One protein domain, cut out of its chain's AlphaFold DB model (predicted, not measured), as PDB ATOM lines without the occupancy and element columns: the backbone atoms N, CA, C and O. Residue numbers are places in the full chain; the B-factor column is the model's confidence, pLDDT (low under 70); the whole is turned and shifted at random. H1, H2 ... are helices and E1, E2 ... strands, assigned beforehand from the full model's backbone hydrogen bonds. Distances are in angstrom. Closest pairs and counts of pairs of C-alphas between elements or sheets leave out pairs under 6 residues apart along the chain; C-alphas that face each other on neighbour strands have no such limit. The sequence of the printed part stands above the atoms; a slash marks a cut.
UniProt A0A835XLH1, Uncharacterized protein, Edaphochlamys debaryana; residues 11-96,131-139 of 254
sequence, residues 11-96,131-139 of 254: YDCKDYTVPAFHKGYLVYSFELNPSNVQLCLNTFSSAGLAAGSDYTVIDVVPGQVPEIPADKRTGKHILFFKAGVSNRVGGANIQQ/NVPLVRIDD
ATOM      1  N   TYR A  11      64.301  98.108   4.475       70.56
ATOM      2  CA  TYR A  11      65.588  98.202   5.176       70.56
ATOM      3  C   TYR A  11      66.777  97.560   4.437       70.56
ATOM      4  O   TYR A  11      67.833  97.349   5.029       70.56
ATOM      5  N   ASP A  12      66.628  97.168   3.166       80.88
ATOM      6  CA  ASP A  12      67.681  96.452   2.424       80.88
ATOM      7  C   ASP A  12      68.394  97.298   1.354       80.88
ATOM      8  O   ASP A  12      69.174  96.767   0.556       80.88
ATOM      9  N   CYS A  13      68.148  98.611   1.351       90.50
ATOM     10  CA  CYS A  13      68.710  99.584   0.415       90.50
ATOM     11  C   CYS A  13      68.342  99.360  -1.073       90.50
ATOM     12  O   CYS A  13      68.936 100.004  -1.948       90.50
ATOM     13  N   LYS A  14      67.373  98.488  -1.395       90.56
ATOM     14  CA  LYS A  14      66.956  98.244  -2.789       90.56
ATOM     15  C   LYS A  14      66.052  99.320  -3.367       90.56
ATOM     16  O   LYS A  14      66.100  99.519  -4.578       90.56
ATOM     17  N   ASP A  15      65.259  99.994  -2.542       85.62
ATOM     18  CA  ASP A  15      64.159 100.819  -3.056       85.62
ATOM     19  C   ASP A  15      64.637 102.176  -3.579       85.62
ATOM     20  O   ASP A  15      64.335 102.552  -4.709       85.62
ATOM     21  N   TYR A  16      65.441 102.895  -2.789       93.00
ATOM     22  CA  TYR A  16      65.922 104.234  -3.154       93.00
ATOM     23  C   TYR A  16      67.434 104.285  -3.380       93.00
ATOM     24  O   TYR A  16      67.880 104.865  -4.369       93.00
ATOM     25  N   THR A  17      68.235 103.649  -2.519       96.44
ATOM     26  CA  THR A  17      69.697 103.821  -2.520       96.44
ATOM     27  C   THR A  17      70.355 103.331  -3.812       96.44
ATOM     28  O   THR A  17      70.993 104.118  -4.517       96.44
ATOM     29  N   VAL A  18      70.185 102.052  -4.169       97.25
ATOM     30  CA  VAL A  18      70.783 101.497  -5.400       97.25
ATOM     31  C   VAL A  18      70.184 102.115  -6.675       97.25
ATOM     32  O   VAL A  18      70.957 102.497  -7.561       97.25
ATOM     33  N   PRO A  19      68.852 102.281  -6.811       96.75
ATOM     34  CA  PRO A  19      68.276 102.932  -7.986       96.75
ATOM     35  C   PRO A  19      68.756 104.375  -8.179       96.75
ATOM     36  O   PRO A  19      69.125 104.736  -9.298       96.75
ATOM     37  N   ALA A  20      68.827 105.184  -7.115       97.12
ATOM     38  CA  ALA A  20      69.340 106.552  -7.198       97.12
ATOM     39  C   ALA A  20      70.811 106.575  -7.639       97.12
ATOM     40  O   ALA A  20      71.177 107.323  -8.550       97.12
ATOM     41  N   PHE A  21      71.647 105.694  -7.085       97.94
ATOM     42  CA  PHE A  21      73.030 105.557  -7.535       97.94
ATOM     43  C   PHE A  21      73.116 105.223  -9.033       97.94
ATOM     44  O   PHE A  21      73.846 105.874  -9.783       97.94
ATOM     45  N   HIS A  22      72.333 104.256  -9.522       97.50
ATOM     46  CA  HIS A  22      72.319 103.910 -10.948       97.50
ATOM     47  C   HIS A  22      71.850 105.057 -11.849       97.50
ATOM     48  O   HIS A  22      72.303 105.148 -12.991       97.50
ATOM     49  N   LYS A  23      71.015 105.965 -11.335       97.25
ATOM     50  CA  LYS A  23      70.612 107.200 -12.023       97.25
ATOM     51  C   LYS A  23      71.665 108.315 -11.979       97.25
ATOM     52  O   LYS A  23      71.451 109.352 -12.596       97.25
ATOM     53  N   GLY A  24      72.807 108.098 -11.324       97.50
ATOM     54  CA  GLY A  24      73.927 109.039 -11.305       97.50
ATOM     55  C   GLY A  24      73.957 109.984 -10.107       97.50
ATOM     56  O   GLY A  24      74.744 110.928 -10.118       97.50
ATOM     57  N   TYR A  25      73.129 109.751  -9.089       97.75
ATOM     58  CA  TYR A  25      73.072 110.615  -7.914       97.75
ATOM     59  C   TYR A  25      74.178 110.307  -6.896       97.75
ATOM     60  O   TYR A  25      74.646 109.173  -6.776       97.75
ATOM     61  N   LEU A  26      74.545 111.339  -6.132       98.12
ATOM     62  CA  LEU A  26      75.191 111.188  -4.833       98.12
ATOM     63  C   LEU A  26      74.121 110.787  -3.818       98.12
ATOM     64  O   LEU A  26      73.107 111.476  -3.692       98.12
ATOM     65  N   VAL A  27      74.341 109.692  -3.098       98.44
ATOM     66  CA  VAL A  27      73.372 109.147  -2.147       98.44
ATOM     67  C   VAL A  27      73.964 109.156  -0.747       98.44
ATOM     68  O   VAL A  27      75.038 108.606  -0.526       98.44
ATOM     69  N   TYR A  28      73.240 109.739   0.205       98.44
ATOM     70  CA  TYR A  28      73.524 109.629   1.634       98.44
ATOM     71  C   TYR A  28      72.529 108.628   2.209       98.44
ATOM     72  O   TYR A  28      71.323 108.860   2.151       98.44
ATOM     73  N   SER A  29      73.017 107.499   2.707       97.94
ATOM     74  CA  SER A  29      72.177 106.414   3.217       97.94
ATOM     75  C   SER A  29      72.605 106.083   4.637       97.94
ATOM     76  O   SER A  29      73.793 105.903   4.891       97.94
ATOM     77  N   PHE A  30      71.645 105.987   5.550       97.50
ATOM     78  CA  PHE A  30      71.883 105.768   6.975       97.50
ATOM     79  C   PHE A  30      71.165 104.492   7.404       97.50
ATOM     80  O   PHE A  30      69.998 104.311   7.072       97.50
ATOM     81  N   GLU A  31      71.861 103.607   8.108       94.75
ATOM     82  CA  GLU A  31      71.274 102.408   8.706       94.75
ATOM     83  C   GLU A  31      72.021 102.092  10.003       94.75
ATOM     84  O   GLU A  31      73.252 102.026  10.034       94.75
ATOM     85  N   LEU A  32      71.275 101.925  11.091       91.50
ATOM     86  CA  LEU A  32      71.821 101.755  12.434       91.50
ATOM     87  C   LEU A  32      71.839 100.294  12.881       91.50
ATOM     88  O   LEU A  32      72.643  99.923  13.738       91.50
ATOM     89  N   ASN A  33      70.955  99.461  12.329       88.06
ATOM     90  CA  ASN A  33      70.790  98.085  12.757       88.06
ATOM     91  C   ASN A  33      71.866  97.230  12.075       88.06
ATOM     92  O   ASN A  33      71.875  97.141  10.847       88.06
ATOM     93  N   PRO A  34      72.745  96.537  12.823       88.12
ATOM     94  CA  PRO A  34      73.834  95.765  12.222       88.12
ATOM     95  C   PRO A  34      73.377  94.697  11.216       88.12
ATOM     96  O   PRO A  34      74.070  94.432  10.233       88.12
ATOM     97  N   SER A  35      72.211  94.082  11.435       86.88
ATOM     98  CA  SER A  35      71.642  93.109  10.502       86.88
ATOM     99  C   SER A  35      71.181  93.780   9.206       86.88
ATOM    100  O   SER A  35      71.505  93.274   8.131       86.88
ATOM    101  N   ASN A  36      70.516  94.933   9.281       90.38
ATOM    102  CA  ASN A  36      70.117  95.696   8.092       90.38
ATOM    103  C   ASN A  36      71.322  96.296   7.360       90.38
ATOM    104  O   ASN A  36      71.378  96.239   6.134       90.38
ATOM    105  N   VAL A  37      72.349  96.757   8.089       92.38
ATOM    106  CA  VAL A  37      73.639  97.162   7.508       92.38
ATOM    107  C   VAL A  37      74.178  96.043   6.620       92.38
ATOM    108  O   VAL A  37      74.519  96.281   5.461       92.38
ATOM    109  N   GLN A  38      74.211  94.807   7.124       93.81
ATOM    110  CA  GLN A  38      74.687  93.675   6.335       93.81
ATOM    111  C   GLN A  38      73.777  93.369   5.136       93.81
ATOM    112  O   GLN A  38      74.286  93.020   4.069       93.81
ATOM    113  N   LEU A  39      72.455  93.512   5.274       93.62
ATOM    114  CA  LEU A  39      71.522  93.366   4.152       93.62
ATOM    115  C   LEU A  39      71.797  94.401   3.055       93.62
ATOM    116  O   LEU A  39      71.927  94.014   1.896       93.62
ATOM    117  N   CYS A  40      71.979  95.672   3.409       96.19
ATOM    118  CA  CYS A  40      72.348  96.730   2.469       96.19
ATOM    119  C   CYS A  40      73.679  96.439   1.762       96.19
ATOM    120  O   CYS A  40      73.758  96.531   0.539       96.19
ATOM    121  N   LEU A  41      74.714  96.009   2.493       97.06
ATOM    122  CA  LEU A  41      76.005  95.648   1.889       97.06
ATOM    123  C   LEU A  41      75.885  94.450   0.933       97.06
ATOM    124  O   LEU A  41      76.489  94.444  -0.143       97.06
ATOM    125  N   ASN A  42      75.068  93.453   1.281       96.44
ATOM    126  CA  ASN A  42      74.767  92.329   0.395       96.44
ATOM    127  C   ASN A  42      74.000  92.784  -0.856       96.44
ATOM    128  O   ASN A  42      74.274  92.291  -1.952       96.44
ATOM    129  N   THR A  43      73.070  93.731  -0.712       96.88
ATOM    130  CA  THR A  43      72.369  94.369  -1.830       96.88
ATOM    131  C   THR A  43      73.346  95.108  -2.745       96.88
ATOM    132  O   THR A  43      73.288  94.908  -3.957       96.88
ATOM    133  N   PHE A  44      74.283  95.893  -2.199       97.88
ATOM    134  CA  PHE A  44      75.306  96.590  -2.990       97.88
ATOM    135  C   PHE A  44      76.161  95.601  -3.786       97.88
ATOM    136  O   PHE A  44      76.317  95.753  -4.995       97.88
ATOM    137  N   SER A  45      76.633  94.537  -3.132       97.31
ATOM    138  CA  SER A  45      77.401  93.467  -3.780       97.31
ATOM    139  C   SER A  45      76.602  92.769  -4.888       97.31
ATOM    140  O   SER A  45      77.087  92.608  -6.005       97.31
ATOM    141  N   SER A  46      75.334  92.433  -4.625       96.88
ATOM    142  CA  SER A  46      74.450  91.780  -5.606       96.88
ATOM    143  C   SER A  46      74.118  92.677  -6.801       96.88
ATOM    144  O   SER A  46      73.839  92.178  -7.888       96.88
ATOM    145  N   ALA A  47      74.159  93.995  -6.608       97.31
ATOM    146  CA  ALA A  47      74.004  94.990  -7.661       97.31
ATOM    147  C   ALA A  47      75.313  95.276  -8.426       97.31
ATOM    148  O   ALA A  47      75.312  96.106  -9.331       97.31
ATOM    149  N   GLY A  48      76.418  94.599  -8.088       97.81
ATOM    150  CA  GLY A  48      77.717  94.779  -8.737       97.81
ATOM    151  C   GLY A  48      78.469  96.042  -8.312       97.81
ATOM    152  O   GLY A  48      79.364  96.471  -9.034       97.81
ATOM    153  N   LEU A  49      78.115  96.644  -7.171       98.31
ATOM    154  CA  LEU A  49      78.761  97.853  -6.657       98.31
ATOM    155  C   LEU A  49      80.046  97.505  -5.897       98.31
ATOM    156  O   LEU A  49      80.050  96.642  -5.014       98.31
ATOM    157  N   ALA A  50      81.132  98.212  -6.195       98.19
ATOM    158  CA  ALA A  50      82.440  98.010  -5.584       98.19
ATOM    159  C   ALA A  50      82.703  98.997  -4.433       98.19
ATOM    160  O   ALA A  50      82.590 100.216  -4.591       98.19
ATOM    161  N   ALA A  51      83.126  98.476  -3.277       98.06
ATOM    162  CA  ALA A  51      83.540  99.295  -2.136       98.06
ATOM    163  C   ALA A  51      84.727 100.204  -2.505       98.06
ATOM    164  O   ALA A  51      85.642  99.795  -3.219       98.06
ATOM    165  N   GLY A  52      84.717 101.444  -2.021       96.19
ATOM    166  CA  GLY A  52      85.711 102.479  -2.318       96.19
ATOM    167  C   GLY A  52      85.514 103.166  -3.674       96.19
ATOM    168  O   GLY A  52      85.780 104.363  -3.788       96.19
ATOM    169  N   SER A  53      85.006 102.452  -4.685       97.56
ATOM    170  CA  SER A  53      84.682 103.028  -5.996       97.56
ATOM    171  C   SER A  53      83.277 103.619  -6.022       97.56
ATOM    172  O   SER A  53      83.142 104.819  -6.224       97.56
ATOM    173  N   ASP A  54      82.265 102.784  -5.776       98.44
ATOM    174  CA  ASP A  54      80.843 103.112  -5.931       98.44
ATOM    175  C   ASP A  54      80.181 103.497  -4.607       98.44
ATOM    176  O   ASP A  54      79.224 104.274  -4.578       98.44
ATOM    177  N   TYR A  55      80.685 102.947  -3.501       98.62
ATOM    178  CA  TYR A  55      80.214 103.274  -2.162       98.62
ATOM    179  C   TYR A  55      81.349 103.349  -1.143       98.62
ATOM    180  O   TYR A  55      82.353 102.646  -1.247       98.62
ATOM    181  N   THR A  56      81.167 104.181  -0.123       98.50
ATOM    182  CA  THR A  56      82.041 104.274   1.049       98.50
ATOM    183  C   THR A  56      81.211 104.002   2.288       98.50
ATOM    184  O   THR A  56      80.198 104.658   2.517       98.50
ATOM    185  N   VAL A  57      81.657 103.037   3.089       98.25
ATOM    186  CA  VAL A  57      81.087 102.775   4.409       98.25
ATOM    187  C   VAL A  57      81.720 103.736   5.405       98.25
ATOM    188  O   VAL A  57      82.943 103.838   5.465       98.25
ATOM    189  N   ILE A  58      80.890 104.434   6.169       97.88
ATOM    190  CA  ILE A  58      81.302 105.418   7.162       97.88
ATOM    191  C   ILE A  58      80.871 104.904   8.533       97.88
ATOM    192  O   ILE A  58      79.683 104.872   8.864       97.88
ATOM    193  N   ASP A  59      81.855 104.481   9.320       96.00
ATOM    194  CA  ASP A  59      81.669 104.145  10.727       96.00
ATOM    195  C   ASP A  59      81.613 105.441  11.542       96.00
ATOM    196  O   ASP A  59      82.559 106.227  11.551       96.00
ATOM    197  N   VAL A  60      80.482 105.688  12.204       95.56
ATOM    198  CA  VAL A  60      80.278 106.914  12.979       95.56
ATOM    199  C   VAL A  60      80.616 106.663  14.442       95.56
ATOM    200  O   VAL A  60      80.180 105.684  15.043       95.56
ATOM    201  N   VAL A  61      81.377 107.576  15.038       93.81
ATOM    202  CA  VAL A  61      81.664 107.552  16.472       93.81
ATOM    203  C   VAL A  61      80.619 108.407  17.201       93.81
ATOM    204  O   VAL A  61      80.415 109.560  16.814       93.81
ATOM    205  N   PRO A  62      79.956 107.896  18.259       93.00
ATOM    206  CA  PRO A  62      78.993 108.675  19.033       93.00
ATOM    207  C   PRO A  62      79.557 110.026  19.488       93.00
ATOM    208  O   PRO A  62      80.626 110.090  20.094       93.00
ATOM    209  N   GLY A  63      78.826 111.108  19.216       92.06
ATOM    210  CA  GLY A  63      79.242 112.465  19.588       92.06
ATOM    211  C   GLY A  63      80.180 113.155  18.591       92.06
ATOM    212  O   GLY A  63      80.530 114.311  18.814       92.06
ATOM    213  N   GLN A  64      80.584 112.487  17.506       93.50
ATOM    214  CA  GLN A  64      81.453 113.061  16.478       93.50
ATOM    215  C   GLN A  64      80.699 113.279  15.168       93.50
ATOM    216  O   GLN A  64      79.844 112.483  14.779       93.50
ATOM    217  N   VAL A  65      81.050 114.356  14.466       93.19
ATOM    218  CA  VAL A  65      80.610 114.570  13.086       93.19
ATOM    219  C   VAL A  65      81.399 113.610  12.193       93.19
ATOM    220  O   VAL A  65      82.631 113.620  12.259       93.19
ATOM    221  N   PRO A  66      80.739 112.769  11.379       95.25
ATOM    222  CA  PRO A  66      81.443 111.819  10.533       95.25
ATOM    223  C   PRO A  66      82.285 112.534   9.473       95.25
ATOM    224  O   PRO A  66      81.821 113.456   8.799       95.25
ATOM    225  N   GLU A  67      83.521 112.078   9.289       95.12
ATOM    226  CA  GLU A  67      84.390 112.595   8.240       95.12
ATOM    227  C   GLU A  67      84.032 111.962   6.890       95.12
ATOM    228  O   GLU A  67      84.098 110.747   6.707       95.12
ATOM    229  N   ILE A  68      83.660 112.802   5.924       96.06
ATOM    230  CA  ILE A  68      83.380 112.373   4.551       96.06
ATOM    231  C   ILE A  68      84.617 112.647   3.685       96.06
ATOM    232  O   ILE A  68      85.007 113.822   3.588       96.06
ATOM    233  N   PRO A  69      85.187 111.637   2.995       94.75
ATOM    234  CA  PRO A  69      86.306 111.835   2.078       94.75
ATOM    235  C   PRO A  69      85.984 112.893   1.020       94.75
ATOM    236  O   PRO A  69      84.924 112.849   0.394       94.75
ATOM    237  N   ALA A  70      86.869 113.876   0.843       93.62
ATOM    238  CA  ALA A  70      86.600 115.049   0.007       93.62
ATOM    239  C   ALA A  70      86.297 114.686  -1.458       93.62
ATOM    240  O   ALA A  70      85.408 115.280  -2.064       93.62
ATOM    241  N   ASP A  71      86.978 113.673  -1.994       94.44
ATOM    242  CA  ASP A  71      86.792 113.145  -3.348       94.44
ATOM    243  C   ASP A  71      85.446 112.429  -3.547       94.44
ATOM    244  O   ASP A  71      85.017 112.225  -4.680       94.44
ATOM    245  N   LYS A  72      84.754 112.080  -2.456       94.25
ATOM    246  CA  LYS A  72      83.457 111.384  -2.466       94.25
ATOM    247  C   LYS A  72      82.263 112.296  -2.182       94.25
ATOM    248  O   LYS A  72      81.134 111.823  -2.122       94.25
ATOM    249  N   ARG A  73      82.487 113.606  -2.012       91.12
ATOM    250  CA  ARG A  73      81.426 114.597  -1.731       91.12
ATOM    251  C   ARG A  73      80.668 115.062  -2.975       91.12
ATOM    252  O   ARG A  73      79.759 115.880  -2.862       91.12
ATOM    253  N   THR A  74      81.054 114.595  -4.157       90.94
ATOM    254  CA  THR A  74      80.472 115.016  -5.435       90.94
ATOM    255  C   THR A  74      80.365 113.845  -6.396       90.94
ATOM    256  O   THR A  74      81.163 112.913  -6.329       90.94
ATOM    257  N   GLY A  75      79.442 113.942  -7.352       93.62
ATOM    258  CA  GLY A  75      79.265 112.930  -8.389       93.62
ATOM    259  C   GLY A  75      78.513 111.690  -7.906       93.62
ATOM    260  O   GLY A  75      77.921 111.672  -6.831       93.62
ATOM    261  N   LYS A  76      78.504 110.661  -8.750       97.56
ATOM    262  CA  LYS A  76      77.800 109.400  -8.508       97.56
ATOM    263  C   LYS A  76      78.558 108.572  -7.462       97.56
ATOM    264  O   LYS A  76      79.606 108.022  -7.782       97.56
ATOM    265  N   HIS A  77      78.026 108.479  -6.244       98.50
ATOM    266  CA  HIS A  77      78.612 107.705  -5.138       98.50
ATOM    267  C   HIS A  77      77.561 107.417  -4.058       98.50
ATOM    268  O   HIS A  77      76.603 108.175  -3.921       98.50
ATOM    269  N   ILE A  78      77.742 106.363  -3.262       98.62
ATOM    270  CA  ILE A  78      76.942 106.107  -2.053       98.62
ATOM    271  C   ILE A  78      77.810 106.340  -0.812       98.62
ATOM    272  O   ILE A  78      78.802 105.648  -0.587       98.62
ATOM    273  N   LEU A  79      77.420 107.286   0.031       98.50
ATOM    274  CA  LEU A  79      77.959 107.482   1.373       98.50
ATOM    275  C   LEU A  79      77.047 106.739   2.354       98.50
ATOM    276  O   LEU A  79      75.934 107.188   2.635       98.50
ATOM    277  N   PHE A  80      77.489 105.566   2.814       98.44
ATOM    278  CA  PHE A  80      76.697 104.667   3.651       98.44
ATOM    279  C   PHE A  80      77.143 104.740   5.113       98.44
ATOM    280  O   PHE A  80      78.193 104.213   5.477       98.44
ATOM    281  N   PHE A  81      76.348 105.399   5.948       98.00
ATOM    282  CA  PHE A  81      76.642 105.660   7.352       98.00
ATOM    283  C   PHE A  81      76.052 104.564   8.238       98.00
ATOM    284  O   PHE A  81      74.848 104.302   8.193       98.00
ATOM    285  N   LYS A  82      76.884 103.977   9.104       96.00
ATOM    286  CA  LYS A  82      76.421 103.082  10.174       96.00
ATOM    287  C   LYS A  82      75.979 103.897  11.387       96.00
ATOM    288  O   LYS A  82      76.688 103.952  12.390       96.00
ATOM    289  N   ALA A  83      74.863 104.603  11.256       96.50
ATOM    290  CA  ALA A  83      74.322 105.481  12.288       96.50
ATOM    291  C   ALA A  83      72.817 105.669  12.141       96.50
ATOM    292  O   ALA A  83      72.272 105.570  11.043       96.50
ATOM    293  N   GLY A  84      72.166 105.990  13.257       95.81
ATOM    294  CA  GLY A  84      70.798 106.487  13.256       95.81
ATOM    295  C   GLY A  84      70.770 107.984  12.977       95.81
ATOM    296  O   GLY A  84      71.690 108.717  13.348       95.81
ATOM    297  N   VAL A  85      69.697 108.445  12.347       97.06
ATOM    298  CA  VAL A  85      69.450 109.872  12.139       97.06
ATOM    299  C   VAL A  85      68.480 110.367  13.206       97.06
ATOM    300  O   VAL A  85      67.517 109.685  13.544       97.06
ATOM    301  N   SER A  86      68.756 111.532  13.783       96.50
ATOM    302  CA  SER A  86      67.963 112.100  14.871       96.50
ATOM    303  C   SER A  86      68.130 113.619  14.942       96.50
ATOM    304  O   SER A  86      68.941 114.204  14.227       96.50
ATOM    305  N   ASN A  87      67.414 114.261  15.864       96.06
ATOM    306  CA  ASN A  87      67.540 115.685  16.179       96.06
ATOM    307  C   ASN A  87      68.649 115.979  17.198       96.06
ATOM    308  O   ASN A  87      68.850 117.121  17.612       96.06
ATOM    309  N   ARG A  88      69.392 114.944  17.589       94.69
ATOM    310  CA  ARG A  88      70.513 114.999  18.521       94.69
ATOM    311  C   ARG A  88      71.710 114.234  17.971       94.69
ATOM    312  O   ARG A  88      71.558 113.295  17.195       94.69
ATOM    313  N   VAL A  89      72.892 114.613  18.441       95.19
ATOM    314  CA  VAL A  89      74.144 113.886  18.210       95.19
ATOM    315  C   VAL A  89      74.496 113.118  19.479       95.19
ATOM    316  O   VAL A  89      74.261 113.605  20.585       95.19
ATOM    317  N   GLY A  90      75.056 111.920  19.343       93.44
ATOM    318  CA  GLY A  90      75.504 111.144  20.495       93.44
ATOM    319  C   GLY A  90      75.380 109.657  20.252       93.44
ATOM    320  O   GLY A  90      75.663 109.180  19.157       93.44
ATOM    321  N   GLY A  91      74.973 108.933  21.289       90.25
ATOM    322  CA  GLY A  91      74.686 107.514  21.209       90.25
ATOM    323  C   GLY A  91      73.297 107.191  21.755       90.25
ATOM    324  O   GLY A  91      72.796 107.899  22.633       90.25
ATOM    325  N   ALA A  92      72.670 106.148  21.225       87.44
ATOM    326  CA  ALA A  92      71.448 105.575  21.769       87.44
ATOM    327  C   ALA A  92      71.627 104.079  22.005       87.44
ATOM    328  O   ALA A  92      72.149 103.361  21.158       87.44
ATOM    329  N   ASN A  93      71.157 103.601  23.153       84.94
ATOM    330  CA  ASN A  93      71.050 102.170  23.386       84.94
ATOM    331  C   ASN A  93      69.803 101.672  22.670       84.94
ATOM    332  O   ASN A  93      68.702 102.107  22.999       84.94
ATOM    333  N   ILE A  94      69.982 100.765  21.718       75.38
ATOM    334  CA  ILE A  94      68.865 100.116  21.036       75.38
ATOM    335  C   ILE A  94      68.799  98.683  21.536       75.38
ATOM    336  O   ILE A  94      69.804  97.962  21.500       75.38
ATOM    337  N   GLN A  95      67.633  98.267  22.037       65.81
ATOM    338  CA  GLN A  95      67.422  96.848  22.268       65.81
ATOM    339  C   GLN A  95      67.192  96.198  20.911       65.81
ATOM    340  O   GLN A  95      66.349  96.616  20.126       65.81
ATOM    341  N   GLN A  96      67.954  95.153  20.615       54.81
ATOM    342  CA  GLN A  96      67.905  94.468  19.323       54.81
ATOM    343  C   GLN A  96      66.529  93.819  19.031       54.81
ATOM    344  O   GLN A  96      66.292  93.407  17.902       54.81
ATOM    345  N   ASN A 131      75.393 100.683  21.989       85.69
ATOM    346  CA  ASN A 131      75.285 102.126  21.858       85.69
ATOM    347  C   ASN A 131      75.496 102.476  20.377       85.69
ATOM    348  O   ASN A 131      76.632 102.451  19.902       85.69
ATOM    349  N   VAL A 132      74.417 102.733  19.639       88.69
ATOM    350  CA  VAL A 132      74.501 103.122  18.228       88.69
ATOM    351  C   VAL A 132      74.744 104.624  18.116       88.69
ATOM    352  O   VAL A 132      74.152 105.394  18.877       88.69
ATOM    353  N   PRO A 133      75.593 105.076  17.185       95.50
ATOM    354  CA  PRO A 133      75.798 106.499  16.957       95.50
ATOM    355  C   PRO A 133      74.537 107.142  16.368       95.50
ATOM    356  O   PRO A 133      73.885 106.576  15.489       95.50
ATOM    357  N   LEU A 134      74.223 108.346  16.844       96.56
ATOM    358  CA  LEU A 134      73.187 109.219  16.302       96.56
ATOM    359  C   LEU A 134      73.815 110.476  15.704       96.56
ATOM    360  O   LEU A 134      74.702 111.079  16.319       96.56
ATOM    361  N   VAL A 135      73.313 110.884  14.541       97.81
ATOM    362  CA  VAL A 135      73.729 112.098  13.828       97.81
ATOM    363  C   VAL A 135      72.528 112.945  13.428       97.81
ATOM    364  O   VAL A 135      71.432 112.428  13.215       97.81
ATOM    365  N   ARG A 136      72.759 114.249  13.261       98.25
ATOM    366  CA  ARG A 136      71.819 115.153  12.593       98.25
ATOM    367  C   ARG A 136      72.210 115.285  11.129       98.25
ATOM    368  O   ARG A 136      73.394 115.419  10.824       98.25
ATOM    369  N   ILE A 137      71.234 115.305  10.226       98.19
ATOM    370  CA  ILE A 137      71.494 115.514   8.793       98.19
ATOM    371  C   ILE A 137      72.182 116.855   8.546       98.19
ATOM    372  O   ILE A 137      73.104 116.913   7.734       98.19
ATOM    373  N   ASP A 138      71.795 117.896   9.286       97.81
ATOM    374  CA  ASP A 138      72.390 119.233   9.175       97.81
ATOM    375  C   ASP A 138      73.896 119.268   9.501       97.81
ATOM    376  O   ASP A 138      74.590 120.180   9.054       97.81
ATOM    377  N   ASP A 139      74.413 118.284  10.248       97.31
ATOM    378  CA  ASP A 139      75.845 118.168  10.558       97.31
ATOM    379  C   ASP A 139      76.611 117.349   9.505       97.31
ATOM    380  O   ASP A 139      77.834 117.445   9.410       97.31
TER     381      ASP A 139
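What this domain is: This is residues 11 to 96 and 131 to 139 of the 254 residues of an uncharacterized protein of Edaphochlamys debaryana (UniProt A0A835XLH1). A small sheet of three parallel strands, in the order E1, E3, E2, has two helices, H1 and H2, side by side over one face, while a small two-stranded piece, E4 and E5, sits beyond the end of the sheet where its strands finish. No named helix covers the other face, and a long link from E2 to E3, residues 60 to 76, loops round with no named element. The printed part has 95 residues with two named helices and five named strands, along the chain H1, E1, H2, E2, E3, E4, E5; E4 and E5 are antiparallel. The class is mixed, helices and strands, though under half of the printed residues, 45 of 95, are in named elements. The whole is compact, with a radius of gyration of the C-alphas of 13.0 A and spans of 34 by 29 by 19 A.

Where its parts are: Begin at Tyr 11 and go on to C-alpha 17 at (69.697, 103.821, -2.520), where H1 begins; it holds residues 17 to 22. After a tight link, E1 takes residues 26 to 30, 13.4 A from first to last C-alpha. Another tight link brings you to H2, residues 34 to 46, the longest helix at 18.3 A; find its first C-alpha at (73.834, 95.765, 12.222). E2 is residues 55 to 59, 13.0 A. E3, the longest strand, covers residues 77 to 82 and 16.1 A. E4 follows at residues 90 to 94, 12.9 A, and past the cut E5 takes residues 131 to 135, 12.9 A, ending at C-alpha 135, (73.729, 112.098, 13.828).

How they stand to each other: Look first at the sheet, where E3 is the inner strand and E1 and E2 are the edge strands. E1 and E3 are parallel at 13 degrees, with N 27 and O 77 at 2.8 A, within hydrogen-bond range. E3 and E2 are parallel at 22 degrees, with N 58 and O 80 at 2.8 A. H1 and H2 are on the same face, in two layers, helices on one face of a sheet. H1 has a height over the sheet of 8.1 A and lies over E1, running along the strands at 13 degrees to E1 on the local plane; the closest C-alphas of the two are those of Thr 17 and Val 27, 6.5 A apart. H2 has a height of 10.4 A and lies over E3 and E2, along the strands at 12 degrees to E3 on the local plane; the C-alphas of Val 37 and Lys 82, the closest of H2 and E3, are 7.1 A apart. H1 and H2 are close but not clearly touching, with the C-alphas of Val 18 and Phe 44 at 7.1 A, and run the same way at a shallow tilt of 19 degrees. E1, H2 and E2 form a split strand-helix-strand unit, two strands running the same way with a helix between them in the chain and E3 between them in the sheet; its crossover is right-handed. In both helices every O i to N i+4 pair is within hydrogen-bond range. Now turn to E4 and E5, antiparallel at 133 degrees, with N 132 and O 92 at 2.8 A. The closest C-alphas of E3 and E5 are those of Lys 82 and Pro 133, 7.6 A apart, whereas E3 and E4 are apart. Residues 84 to 85 pair, parallel, with residues 134 to 135 of E5.

The domain as a whole: The two C-alphas farthest apart are those of Gly 75 and Gln 95, 36.6 A. Residues 97 to 130 are not printed; across this cut, which lies in the link from E4 to E5, C-alphas 96 and 131 are 10.9 A apart. Of the links that are printed whole, the one from E2 to E3 is long, with 17 residues. The mean pLDDT of the printed part is 93.8; look for the values under 70 at residues 95 to 96.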